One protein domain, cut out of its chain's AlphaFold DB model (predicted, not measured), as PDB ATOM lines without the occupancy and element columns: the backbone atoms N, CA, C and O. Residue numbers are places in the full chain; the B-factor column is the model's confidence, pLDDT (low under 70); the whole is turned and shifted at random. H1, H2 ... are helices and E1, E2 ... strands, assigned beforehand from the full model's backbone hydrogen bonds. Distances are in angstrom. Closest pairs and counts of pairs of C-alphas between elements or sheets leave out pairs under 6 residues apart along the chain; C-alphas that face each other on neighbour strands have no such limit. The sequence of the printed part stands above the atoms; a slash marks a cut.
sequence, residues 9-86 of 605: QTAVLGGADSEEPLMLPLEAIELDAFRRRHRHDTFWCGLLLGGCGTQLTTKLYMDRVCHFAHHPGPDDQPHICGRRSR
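AT A GLANCE: This is residues 9 to 86 of the 605 residues of an uncharacterized protein of Streptomyces sp. 2321.6 (UniProt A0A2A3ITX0). With little regular structure, two small hairpins, E3 E4 in the middle and E1 E2 to one side, are tied together by residues 43 to 44, with H1 at one end. The 78 printed residues hold E1, E2, H1, E3, E4 in that order, mixed in class, under half in named elements; both sheets are antiparallel. It is compact, radius of gyration of the C-alphas 12.2 A, spanning 29 by 27 by 23 A.

HOW THE PARTS SIT: E3, residues 55 to 59, and E4, residues 67 to 70, form an antiparallel hairpin, N 57 to O 69 2.8 A. Residues 43 to 44 pair antiparallel with residues 55 to 56 of E3 and 12 to 13 of E1, residues 10 to 13. E1 and E2, residues 21 to 23, form an antiparallel hairpin, N 22 to O 11 2.8 A. H1, residues 28 to 37, with every O i to N i+4 pair within hydrogen-bond range, is near E3, with 6 pairs of C-alphas within 10 A.

IN THESE COORDINATES: C-alpha 10 begins E1 at (-16.856, -17.084, 26.799); C-alpha 70 ends E4 at (-13.627, -28.180, 30.351). H1 measures 14.3 A, E3 13.3 A.

THE WHOLE: The printed part has no cut; H1 to E3 is a long link. Residues 73 to 79 have pLDDT under 70.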
ATOM      1  N   GLN A   9     -18.069 -17.946  30.766       89.12
ATOM      2  CA  GLN A   9     -19.125 -17.429  29.886       89.12
ATOM      3  C   GLN A   9     -18.688 -17.225  28.433       89.12
ATOM      4  O   GLN A   9     -19.535 -17.044  27.562       89.12
ATOM      5  N   THR A  10     -17.385 -17.277  28.153       92.81
ATOM      6  CA  THR A  10     -16.856 -17.084  26.799       92.81
ATOM      7  C   THR A  10     -15.846 -18.154  26.411       92.81
ATOM      8  O   THR A  10     -15.074 -18.639  27.248       92.81
ATOM      9  N   ALA A  11     -15.852 -18.498  25.131       94.56
ATOM     10  CA  ALA A  11     -14.957 -19.438  24.471       94.56
ATOM     11  C   ALA A  11     -14.500 -18.846  23.131       94.56
ATOM     12  O   ALA A  11     -14.967 -17.777  22.736       94.56
ATOM     13  N   VAL A  12     -13.608 -19.550  22.442       94.25
ATOM     14  CA  VAL A  12     -13.285 -19.285  21.034       94.25
ATOM     15  C   VAL A  12     -13.665 -20.488  20.172       94.25
ATOM     16  O   VAL A  12     -13.709 -21.620  20.674       94.25
ATOM     17  N   LEU A  13     -13.998 -20.236  18.907       93.81
ATOM     18  CA  LEU A  13     -14.439 -21.252  17.948       93.81
ATOM     19  C   LEU A  13     -13.263 -21.913  17.220       93.81
ATOM     20  O   LEU A  13     -12.296 -21.255  16.856       93.81
ATOM     21  N   GLY A  14     -13.351 -23.222  16.979       92.81
ATOM     22  CA  GLY A  14     -12.452 -23.960  16.080       92.81
ATOM     23  C   GLY A  14     -11.116 -24.402  16.689       92.81
ATOM     24  O   GLY A  14     -10.728 -25.552  16.494       92.81
ATOM     25  N   GLY A  15     -10.445 -23.551  17.470       93.06
ATOM     26  CA  GLY A  15      -9.128 -23.857  18.046       93.06
ATOM     27  C   GLY A  15      -8.739 -22.968  19.226       93.06
ATOM     28  O   GLY A  15      -9.373 -21.954  19.490       93.06
ATOM     29  N   ALA A  16      -7.695 -23.352  19.965       92.19
ATOM     30  CA  ALA A  16      -7.236 -22.651  21.171       92.19
ATOM     31  C   ALA A  16      -6.630 -21.259  20.907       92.19
ATOM     32  O   ALA A  16      -6.667 -20.393  21.781       92.19
ATOM     33  N   ASP A  17      -6.059 -21.069  19.728       90.56
ATOM     34  CA  ASP A  17      -5.435 -19.854  19.201       90.56
ATOM     35  C   ASP A  17      -6.401 -18.991  18.374       90.56
ATOM     36  O   ASP A  17      -6.028 -17.914  17.921       90.56
ATOM     37  N   SER A  18      -7.647 -19.442  18.209       92.81
ATOM     38  CA  SER A  18      -8.668 -18.725  17.453       92.81
ATOM     39  C   SER A  18      -8.977 -17.353  18.048       92.81
ATOM     40  O   SER A  18      -9.036 -17.167  19.268       92.81
ATOM     41  N   GLU A  19      -9.241 -16.404  17.157       92.12
ATOM     42  CA  GLU A  19      -9.658 -15.045  17.488       92.12
ATOM     43  C   GLU A  19     -11.172 -14.851  17.389       92.12
ATOM     44  O   GLU A  19     -11.647 -13.745  17.619       92.12
ATOM     45  N   GLU A  20     -11.934 -15.894  17.048       92.38
ATOM     46  CA  GLU A  20     -13.388 -15.826  16.890       92.38
ATOM     47  C   GLU A  20     -14.081 -16.036  18.244       92.38
ATOM     48  O   GLU A  20     -14.192 -17.179  18.712       92.38
ATOM     49  N   PRO A  21     -14.545 -14.963  18.919       93.00
ATOM     50  CA  PRO A  21     -15.105 -15.087  20.250       93.00
ATOM     51  C   PRO A  21     -16.535 -15.606  20.203       93.00
ATOM     52  O   PRO A  21     -17.330 -15.277  19.322       93.00
ATOM     53  N   LEU A  22     -16.901 -16.344  21.242       91.69
ATOM     54  CA  LEU A  22     -18.247 -16.854  21.413       91.69
ATOM     55  C   LEU A  22     -18.708 -16.693  22.855       91.69
ATOM     56  O   LEU A  22     -18.016 -17.095  23.794       91.69
ATOM     57  N   MET A  23     -19.909 -16.148  23.029       90.94
ATOM     58  CA  MET A  23     -20.577 -16.043  24.320       90.94
ATOM     59  C   MET A  23     -21.635 -17.130  24.442       90.94
ATOM     60  O   MET A  23     -22.447 -17.319  23.533       90.94
ATOM     61  N   LEU A  24     -21.650 -17.825  25.579       89.62
ATOM     62  CA  LEU A  24     -22.715 -18.777  25.850       89.62
ATOM     63  C   LEU A  24     -23.982 -18.044  26.315       89.62
ATOM     64  O   LEU A  24     -23.887 -17.199  27.207       89.62
ATOM     65  N   PRO A  25     -25.168 -18.391  25.786       84.94
ATOM     66  CA  PRO A  25     -26.417 -17.938  26.376       84.94
ATOM     67  C   PRO A  25     -26.542 -18.389  27.833       84.94
ATOM     68  O   PRO A  25     -26.165 -19.509  28.191       84.94
ATOM     69  N   LEU A  26     -27.110 -17.523  28.672       83.38
ATOM     70  CA  LEU A  26     -27.287 -17.797  30.100       83.38
ATOM     71  C   LEU A  26     -28.488 -18.715  30.361       83.38
ATOM     72  O   LEU A  26     -28.489 -19.466  31.343       83.38
ATOM     73  N   GLU A  27     -29.498 -18.650  29.489       75.56
ATOM     74  CA  GLU A  27     -30.758 -19.374  29.617       75.56
ATOM     75  C   GLU A  27     -30.720 -20.736  28.916       75.56
ATOM     76  O   GLU A  27     -30.199 -20.879  27.810       75.56
ATOM     77  N   ALA A  28     -31.325 -21.751  29.538       77.06
ATOM     78  CA  ALA A  28     -31.338 -23.115  29.008       77.06
ATOM     79  C   ALA A  28     -32.018 -23.222  27.630       77.06
ATOM     80  O   ALA A  28     -31.537 -23.948  26.762       77.06
ATOM     81  N   ILE A  29     -33.102 -22.467  27.410       72.12
ATOM     82  CA  ILE A  29     -33.825 -22.463  26.130       72.12
ATOM     83  C   ILE A  29     -32.966 -21.898  24.993       72.12
ATOM     84  O   ILE A  29     -32.925 -22.452  23.892       72.12
ATOM     85  N   GLU A  30     -32.218 -20.833  25.275       75.50
ATOM     86  CA  GLU A  30     -31.290 -20.229  24.327       75.50
ATOM     87  C   GLU A  30     -30.063 -21.119  24.102       75.50
ATOM     88  O   GLU A  30     -29.566 -21.200  22.976       75.50
ATOM     89  N   LEU A  31     -29.606 -21.843  25.133       83.44
ATOM     90  CA  LEU A  31     -28.512 -22.806  25.018       83.44
ATOM     91  C   LEU A  31     -28.845 -23.944  24.045       83.44
ATOM     92  O   LEU A  31     -27.983 -24.360  23.271       83.44
ATOM     93  N   ASP A  32     -30.077 -24.444  24.038       77.25
ATOM     94  CA  ASP A  32     -30.472 -25.483  23.085       77.25
ATOM     95  C   ASP A  32     -30.487 -24.961  21.643       77.25
ATOM     96  O   ASP A  32     -30.017 -25.642  20.727       77.25
ATOM     97  N   ALA A  33     -30.965 -23.732  21.423       79.00
ATOM     98  CA  ALA A  33     -30.875 -23.084  20.113       79.00
ATOM     99  C   ALA A  33     -29.413 -22.862  19.690       79.00
ATOM    100  O   ALA A  33     -29.048 -23.123  18.542       79.00
ATOM    101  N   PHE A  34     -28.565 -22.443  20.629       87.25
ATOM    102  CA  PHE A  34     -27.130 -22.278  20.435       87.25
ATOM    103  C   PHE A  34     -26.444 -23.596  20.056       87.25
ATOM    104  O   PHE A  34     -25.727 -23.645  19.059       87.25
ATOM    105  N   ARG A  35     -26.716 -24.693  20.773       88.25
ATOM    106  CA  ARG A  35     -26.161 -26.026  20.476       88.25
ATOM    107  C   ARG A  35     -26.555 -26.522  19.091       88.25
ATOM    108  O   ARG A  35     -25.735 -27.123  18.408       88.25
ATOM    109  N   ARG A  36     -27.795 -26.264  18.662       86.31
ATOM    110  CA  ARG A  36     -28.245 -26.607  17.304       86.31
ATOM    111  C   ARG A  36     -27.500 -25.809  16.236       86.31
ATOM    112  O   ARG A  36     -27.128 -26.391  15.218       86.31
ATOM    113  N   ARG A  37     -27.282 -24.509  16.468       87.44
ATOM    114  CA  ARG A  37     -26.531 -23.631  15.556       87.44
ATOM    115  C   ARG A  37     -25.070 -24.065  15.431       87.44
ATOM    116  O   ARG A  37     -24.567 -24.135  14.319       87.44
ATOM    117  N   HIS A  38     -24.447 -24.428  16.548       90.88
ATOM    118  CA  HIS A  38     -23.025 -24.766  16.645       90.88
ATOM    119  C   HIS A  38     -22.758 -26.278  16.724       90.88
ATOM    120  O   HIS A  38     -21.805 -26.726  17.354       90.88
ATOM    121  N   ARG A  39     -23.617 -27.105  16.111       90.31
ATOM    122  CA  ARG A  39     -23.561 -28.576  16.244       90.31
ATOM    123  C   ARG A  39     -22.285 -29.218  15.682       90.31
ATOM    124  O   ARG A  39     -21.981 -30.357  16.021       90.31
ATOM    125  N   HIS A  40     -21.601 -28.517  14.781       91.38
ATOM    126  CA  HIS A  40     -20.370 -28.968  14.130       91.38
ATOM    127  C   HIS A  40     -19.139 -28.191  14.597       91.38
ATOM    128  O   HIS A  40     -18.032 -28.491  14.158       91.38
ATOM    129  N   ASP A  41     -19.329 -27.234  15.500       94.38
ATOM    130  CA  ASP A  41     -18.250 -26.388  15.973       94.38
ATOM    131  C   ASP A  41     -17.631 -26.968  17.241       94.38
ATOM    132  O   ASP A  41     -18.259 -27.700  18.012       94.38
ATOM    133  N   THR A  42     -16.375 -26.605  17.480       94.75
ATOM    134  CA  THR A  42     -15.678 -26.912  18.727       94.75
ATOM    135  C   THR A  42     -15.418 -25.627  19.498       94.75
ATOM    136  O   THR A  42     -15.099 -24.590  18.919       94.75
ATOM    137  N   PHE A  43     -15.577 -25.696  20.818       95.50
ATOM    138  CA  PHE A  43     -15.374 -24.562  21.715       95.50
ATOM    139  C   PHE A  43     -14.085 -24.763  22.487       95.50
ATOM    140  O   PHE A  43     -13.827 -25.860  22.979       95.50
ATOM    141  N   TRP A  44     -13.305 -23.705  22.655       94.38
ATOM    142  CA  TRP A  44     -12.002 -23.799  23.301       94.38
ATOM    143  C   TRP A  44     -11.824 -22.737  24.375       94.38
ATOM    144  O   TRP A  44     -12.323 -21.612  24.281       94.38
ATOM    145  N   CYS A  45     -11.090 -23.099  25.428       92.31
ATOM    146  CA  CYS A  45     -10.644 -22.172  26.456       92.31
ATOM    147  C   CYS A  45      -9.469 -21.359  25.904       92.31
ATOM    148  O   CYS A  45      -8.319 -21.643  26.232       92.31
ATOM    149  N   GLY A  46      -9.780 -20.403  25.028       91.88
ATOM    150  CA  GLY A  46      -8.811 -19.724  24.167       91.88
ATOM    151  C   GLY A  46      -7.646 -19.075  24.908       91.88
ATOM    152  O   GLY A  46      -7.825 -18.519  25.993       91.88
ATOM    153  N   LEU A  47      -6.460 -19.121  24.307       90.12
ATOM    154  CA  LEU A  47      -5.232 -18.549  24.863       90.12
ATOM    155  C   LEU A  47      -5.326 -17.022  24.967       90.12
ATOM    156  O   LEU A  47      -4.967 -16.455  25.997       90.12
ATOM    157  N   LEU A  48      -5.930 -16.374  23.966       90.25
ATOM    158  CA  LEU A  48      -6.187 -14.930  23.966       90.25
ATOM    159  C   LEU A  48      -7.210 -14.502  25.033       90.25
ATOM    160  O   LEU A  48      -7.174 -13.386  25.530       90.25
ATOM    161  N   LEU A  49      -8.050 -15.425  25.512       89.88
ATOM    162  CA  LEU A  49      -8.938 -15.191  26.660       89.88
ATOM    163  C   LEU A  49      -8.226 -15.353  28.020       89.88
ATOM    164  O   LEU A  49      -8.889 -15.411  29.064       89.88
ATOM    165  N   GLY A  50      -6.898 -15.529  28.027       87.44
ATOM    166  CA  GLY A  50      -6.127 -15.958  29.197       87.44
ATOM    167  C   GLY A  50      -6.474 -17.384  29.645       87.44
ATOM    168  O   GLY A  50      -6.403 -17.704  30.835       87.44
ATOM    169  N   GLY A  51      -6.963 -18.208  28.713       88.81
ATOM    170  CA  GLY A  51      -7.362 -19.596  28.913       88.81
ATOM    171  C   GLY A  51      -6.198 -20.583  28.880       88.81
ATOM    172  O   GLY A  51      -5.040 -20.218  28.720       88.81
ATOM    173  N   CYS A  52      -6.519 -21.864  29.064       88.88
ATOM    174  CA  CYS A  52      -5.527 -22.946  29.102       88.88
ATOM    175  C   CYS A  52      -5.389 -23.718  27.780       88.88
ATOM    176  O   CYS A  52      -4.665 -24.705  27.729       88.88
ATOM    177  N   GLY A  53      -6.125 -23.323  26.740       90.56
ATOM    178  CA  GLY A  53      -6.090 -23.946  25.418       90.56
ATOM    179  C   GLY A  53      -6.776 -25.309  25.315       90.56
ATOM    180  O   GLY A  53      -6.689 -25.953  24.278       90.56
ATOM    181  N   THR A  54      -7.473 -25.774  26.354       91.19
ATOM    182  CA  THR A  54      -8.204 -27.051  26.300       91.19
ATOM    183  C   THR A  54      -9.635 -26.873  25.795       91.19
ATOM    184  O   THR A  54     -10.247 -25.809  25.953       91.19
ATOM    185  N   GLN A  55     -10.175 -27.929  25.181       92.94
ATOM    186  CA  GLN A  55     -11.527 -27.931  24.634       92.94
ATOM    187  C   GLN A  55     -12.583 -27.806  25.745       92.94
ATOM    188  O   GLN A  55     -12.458 -28.354  26.849       92.94
ATOM    189  N   LEU A  56     -13.653 -27.087  25.429       92.88
ATOM    190  CA  LEU A  56     -14.798 -26.822  26.282       92.88
ATOM    191  C   LEU A  56     -16.044 -27.546  25.763       92.88
ATOM    192  O   LEU A  56     -16.290 -27.659  24.565       92.88
ATOM    193  N   THR A  57     -16.887 -27.945  26.705       92.25
ATOM    194  CA  THR A  57     -18.265 -28.377  26.498       92.25
ATOM    195  C   THR A  57     -19.228 -27.382  27.144       92.25
ATOM    196  O   THR A  57     -18.839 -26.547  27.962       92.25
ATOM    197  N   THR A  58     -20.510 -27.462  26.801       92.25
ATOM    198  CA  THR A  58     -21.555 -26.602  27.371       92.25
ATOM    199  C   THR A  58     -22.299 -27.339  28.477       92.25
ATOM    200  O   THR A  58     -22.750 -28.469  28.281       92.25
ATOM    201  N   LYS A  59     -22.481 -26.707  29.640       88.38
ATOM    202  CA  LYS A  59     -23.314 -27.252  30.717       88.38
ATOM    203  C   LYS A  59     -24.669 -26.565  30.758       88.38
ATOM    204  O   LYS A  59     -24.758 -25.367  31.025       88.38
ATOM    205  N   LEU A  60     -25.706 -27.367  30.526       82.00
ATOM    206  CA  LEU A  60     -27.099 -26.962  30.649       82.00
ATOM    207  C   LEU A  60     -27.534 -27.090  32.105       82.00
ATOM    208  O   LEU A  60     -27.380 -28.149  32.716       82.00
ATOM    209  N   TYR A  61     -28.095 -26.012  32.637       76.75
ATOM    210  CA  TYR A  61     -28.686 -25.968  33.965       76.75
ATOM    211  C   TYR A  61     -30.069 -25.318  33.884       76.75
ATOM    212  O   TYR A  61     -30.244 -24.310  33.209       76.75
ATOM    213  N   MET A  62     -31.044 -25.885  34.596       70.81
ATOM    214  CA  MET A  62     -32.408 -25.335  34.703       70.81
ATOM    215  C   MET A  62     -32.577 -24.453  35.954       70.81
ATOM    216  O   MET A  62     -33.478 -23.621  36.057       70.81
ATOM    217  N   ASP A  63     -31.700 -24.651  36.937       70.38
ATOM    218  CA  ASP A  63     -31.668 -23.985  38.239       70.38
ATOM    219  C   ASP A  63     -30.534 -22.950  38.353       70.38
ATOM    220  O   ASP A  63     -30.538 -22.129  39.271       70.38
ATOM    221  N   ARG A  64     -29.568 -22.986  37.430       75.06
ATOM    222  CA  ARG A  64     -28.342 -22.180  37.421       75.06
ATOM    223  C   ARG A  64     -28.056 -21.636  36.027       75.06
ATOM    224  O   ARG A  64     -28.612 -22.091  35.039       75.06
ATOM    225  N   VAL A  65     -27.156 -20.659  35.977       80.06
ATOM    226  CA  VAL A  65     -26.681 -20.066  34.727       80.06
ATOM    227  C   VAL A  65     -25.891 -21.104  33.923       80.06
ATOM    228  O   VAL A  65     -24.966 -21.746  34.446       80.06
ATOM    229  N   CYS A  66     -26.263 -21.259  32.653       84.06
ATOM    230  CA  CYS A  66     -25.526 -22.079  31.700       84.06
ATOM    231  C   CYS A  66     -24.107 -21.523  31.511       84.06
ATOM    232  O   CYS A  66     -23.883 -20.316  31.555       84.06
ATOM    233  N   HIS A  67     -23.119 -22.403  31.366       90.50
ATOM    234  CA  HIS A  67     -21.720 -21.992  31.200       90.50
ATOM    235  C   HIS A  67     -20.911 -23.045  30.448       90.50
ATOM    236  O   HIS A  67     -21.298 -24.215  30.365       90.50
ATOM    237  N   PHE A  68     -19.762 -22.634  29.923       92.25
ATOM    238  CA  PHE A  68     -18.770 -23.558  29.404       92.25
ATOM    239  C   PHE A  68     -18.036 -24.266  30.545       92.25
ATOM    240  O   PHE A  68     -17.758 -23.682  31.595       92.25
ATOM    241  N   ALA A  69     -17.669 -25.520  30.322       90.38
ATOM    242  CA  ALA A  69     -16.837 -26.309  31.217       90.38
ATOM    243  C   ALA A  69     -15.785 -27.065  30.407       90.38
ATOM    244  O   ALA A  69     -16.050 -27.459  29.280       90.38
ATOM    245  N   HIS A  70     -14.610 -27.301  30.981       90.44
ATOM    246  CA  HIS A  70     -13.627 -28.180  30.351       90.44
ATOM    247  C   HIS A  70     -14.188 -29.597  30.225       90.44
ATOM    248  O   HIS A  70     -14.935 -30.053  31.102       90.44
ATOM    249  N   HIS A  71     -13.821 -30.286  29.144       84.19
ATOM    250  CA  HIS A  71     -14.006 -31.732  29.082       84.19
ATOM    251  C   HIS A  71     -13.290 -32.388  30.273       84.19
ATOM    252  O   HIS A  71     -12.232 -31.904  30.664       84.19
ATOM    253  N   PRO A  72     -13.856 -33.433  30.900       75.00
ATOM    254  CA  PRO A  72     -13.142 -34.180  31.929       75.00
ATOM    255  C   PRO A  72     -11.898 -34.843  31.322       75.00
ATOM    256  O   PRO A  72     -11.956 -35.377  30.213       75.00
ATOM    257  N   GLY A  73     -10.775 -34.781  32.040       66.62
ATOM    258  CA  GLY A  73      -9.533 -35.421  31.613       66.62
ATOM    259  C   GLY A  73      -9.632 -36.954  31.650       66.62
ATOM    260  O   GLY A  73     -10.561 -37.491  32.255       66.62
ATOM    261  N   PRO A  74      -8.664 -37.677  31.057       60.56
ATOM    262  CA  PRO A  74      -8.673 -39.145  30.991       60.56
ATOM    263  C   PRO A  74      -8.739 -39.838  32.366       60.56
ATOM    264  O   PRO A  74      -9.262 -40.946  32.460       60.56
ATOM    265  N   ASP A  75      -8.290 -39.167  33.432       66.56
ATOM    266  CA  ASP A  75      -8.319 -39.667  34.816       66.56
ATOM    267  C   ASP A  75      -9.488 -39.113  35.658       66.56
ATOM    268  O   ASP A  75      -9.469 -39.214  36.885       66.56
ATOM    269  N   ASP A  76     -10.474 -38.462  35.026       59.56
ATOM    270  CA  ASP A  76     -11.602 -37.767  35.678       59.56
ATOM    271  C   ASP A  76     -11.160 -36.669  36.679       59.56
ATOM    272  O   ASP A  76     -11.913 -36.209  37.543       59.56
ATOM    273  N   GLN A  77      -9.902 -36.220  36.568       56.88
ATOM    274  CA  GLN A  77      -9.358 -35.143  37.386       56.88
ATOM    275  C   GLN A  77      -9.824 -33.775  36.867       56.88
ATOM    276  O   GLN A  77      -9.839 -33.530  35.656       56.88
ATOM    277  N   PRO A  78     -10.184 -32.842  37.765       60.28
ATOM    278  CA  PRO A  78     -10.587 -31.503  37.369       60.28
ATOM    279  C   PRO A  78      -9.406 -30.741  36.758       60.28
ATOM    280  O   PRO A  78      -8.383 -30.537  37.412       60.28
ATOM    281  N   HIS A  79      -9.571 -30.259  35.524       67.56
ATOM    282  CA  HIS A  79      -8.587 -29.389  34.883       67.56
ATOM    283  C   HIS A  79      -8.387 -28.102  35.692       67.56
ATOM    284  O   HIS A  79      -9.330 -27.338  35.931       67.56
ATOM    285  N   ILE A  80      -7.142 -27.843  36.092       72.50
ATOM    286  CA  ILE A  80      -6.755 -26.603  36.765       72.50
ATOM    287  C   ILE A  80      -6.532 -25.541  35.690       72.50
ATOM    288  O   ILE A  80      -5.471 -25.456  35.079       72.50
ATOM    289  N   CYS A  81      -7.557 -24.730  35.444       82.44
ATOM    290  CA  CYS A  81      -7.472 -23.609  34.517       82.44
ATOM    291  C   CYS A  81      -7.092 -22.323  35.264       82.44
ATOM    292  O   CYS A  81      -7.834 -21.856  36.135       82.44
ATOM    293  N   GLY A  82      -5.949 -21.737  34.895       74.50
ATOM    294  CA  GLY A  82      -5.435 -20.481  35.457       74.50
ATOM    295  C   GLY A  82      -6.220 -19.229  35.050       74.50
ATOM    296  O   GLY A  82      -5.955 -18.147  35.575       74.50
ATOM    297  N   ARG A  83      -7.211 -19.364  34.157       81.94
ATOM    298  CA  ARG A  83      -8.028 -18.256  33.657       81.94
ATOM    299  C   ARG A  83      -8.725 -17.525  34.799       81.94
ATOM    300  O   ARG A  83      -9.594 -18.092  35.474       81.94
ATOM    301  N   ARG A  84      -8.346 -16.258  35.001       74.88
ATOM    302  CA  ARG A  84      -8.878 -15.381  36.060       74.88
ATOM    303  C   ARG A  84     -10.174 -14.692  35.631       74.88
ATOM    304  O   ARG A  84     -11.141 -14.689  36.392       74.88
ATOM    305  N   SER A  85     -10.220 -14.190  34.399       76.25
ATOM    306  CA  SER A  85     -11.378 -13.492  33.833       76.25
ATOM    307  C   SER A  85     -12.315 -14.482  33.141       76.25
ATOM    308  O   SER A  85     -11.982 -15.050  32.105       76.25
ATOM    309  N   ARG A  86     -13.486 -14.725  33.740       75.50
ATOM    310  CA  ARG A  86     -14.456 -15.745  33.280       75.50
ATOM    311  C   ARG A  86     -15.795 -15.169  32.814       75.50
ATOM    312  O   ARG A  86     -16.620 -15.902  32.278       75.50
TER     313      ARG A  86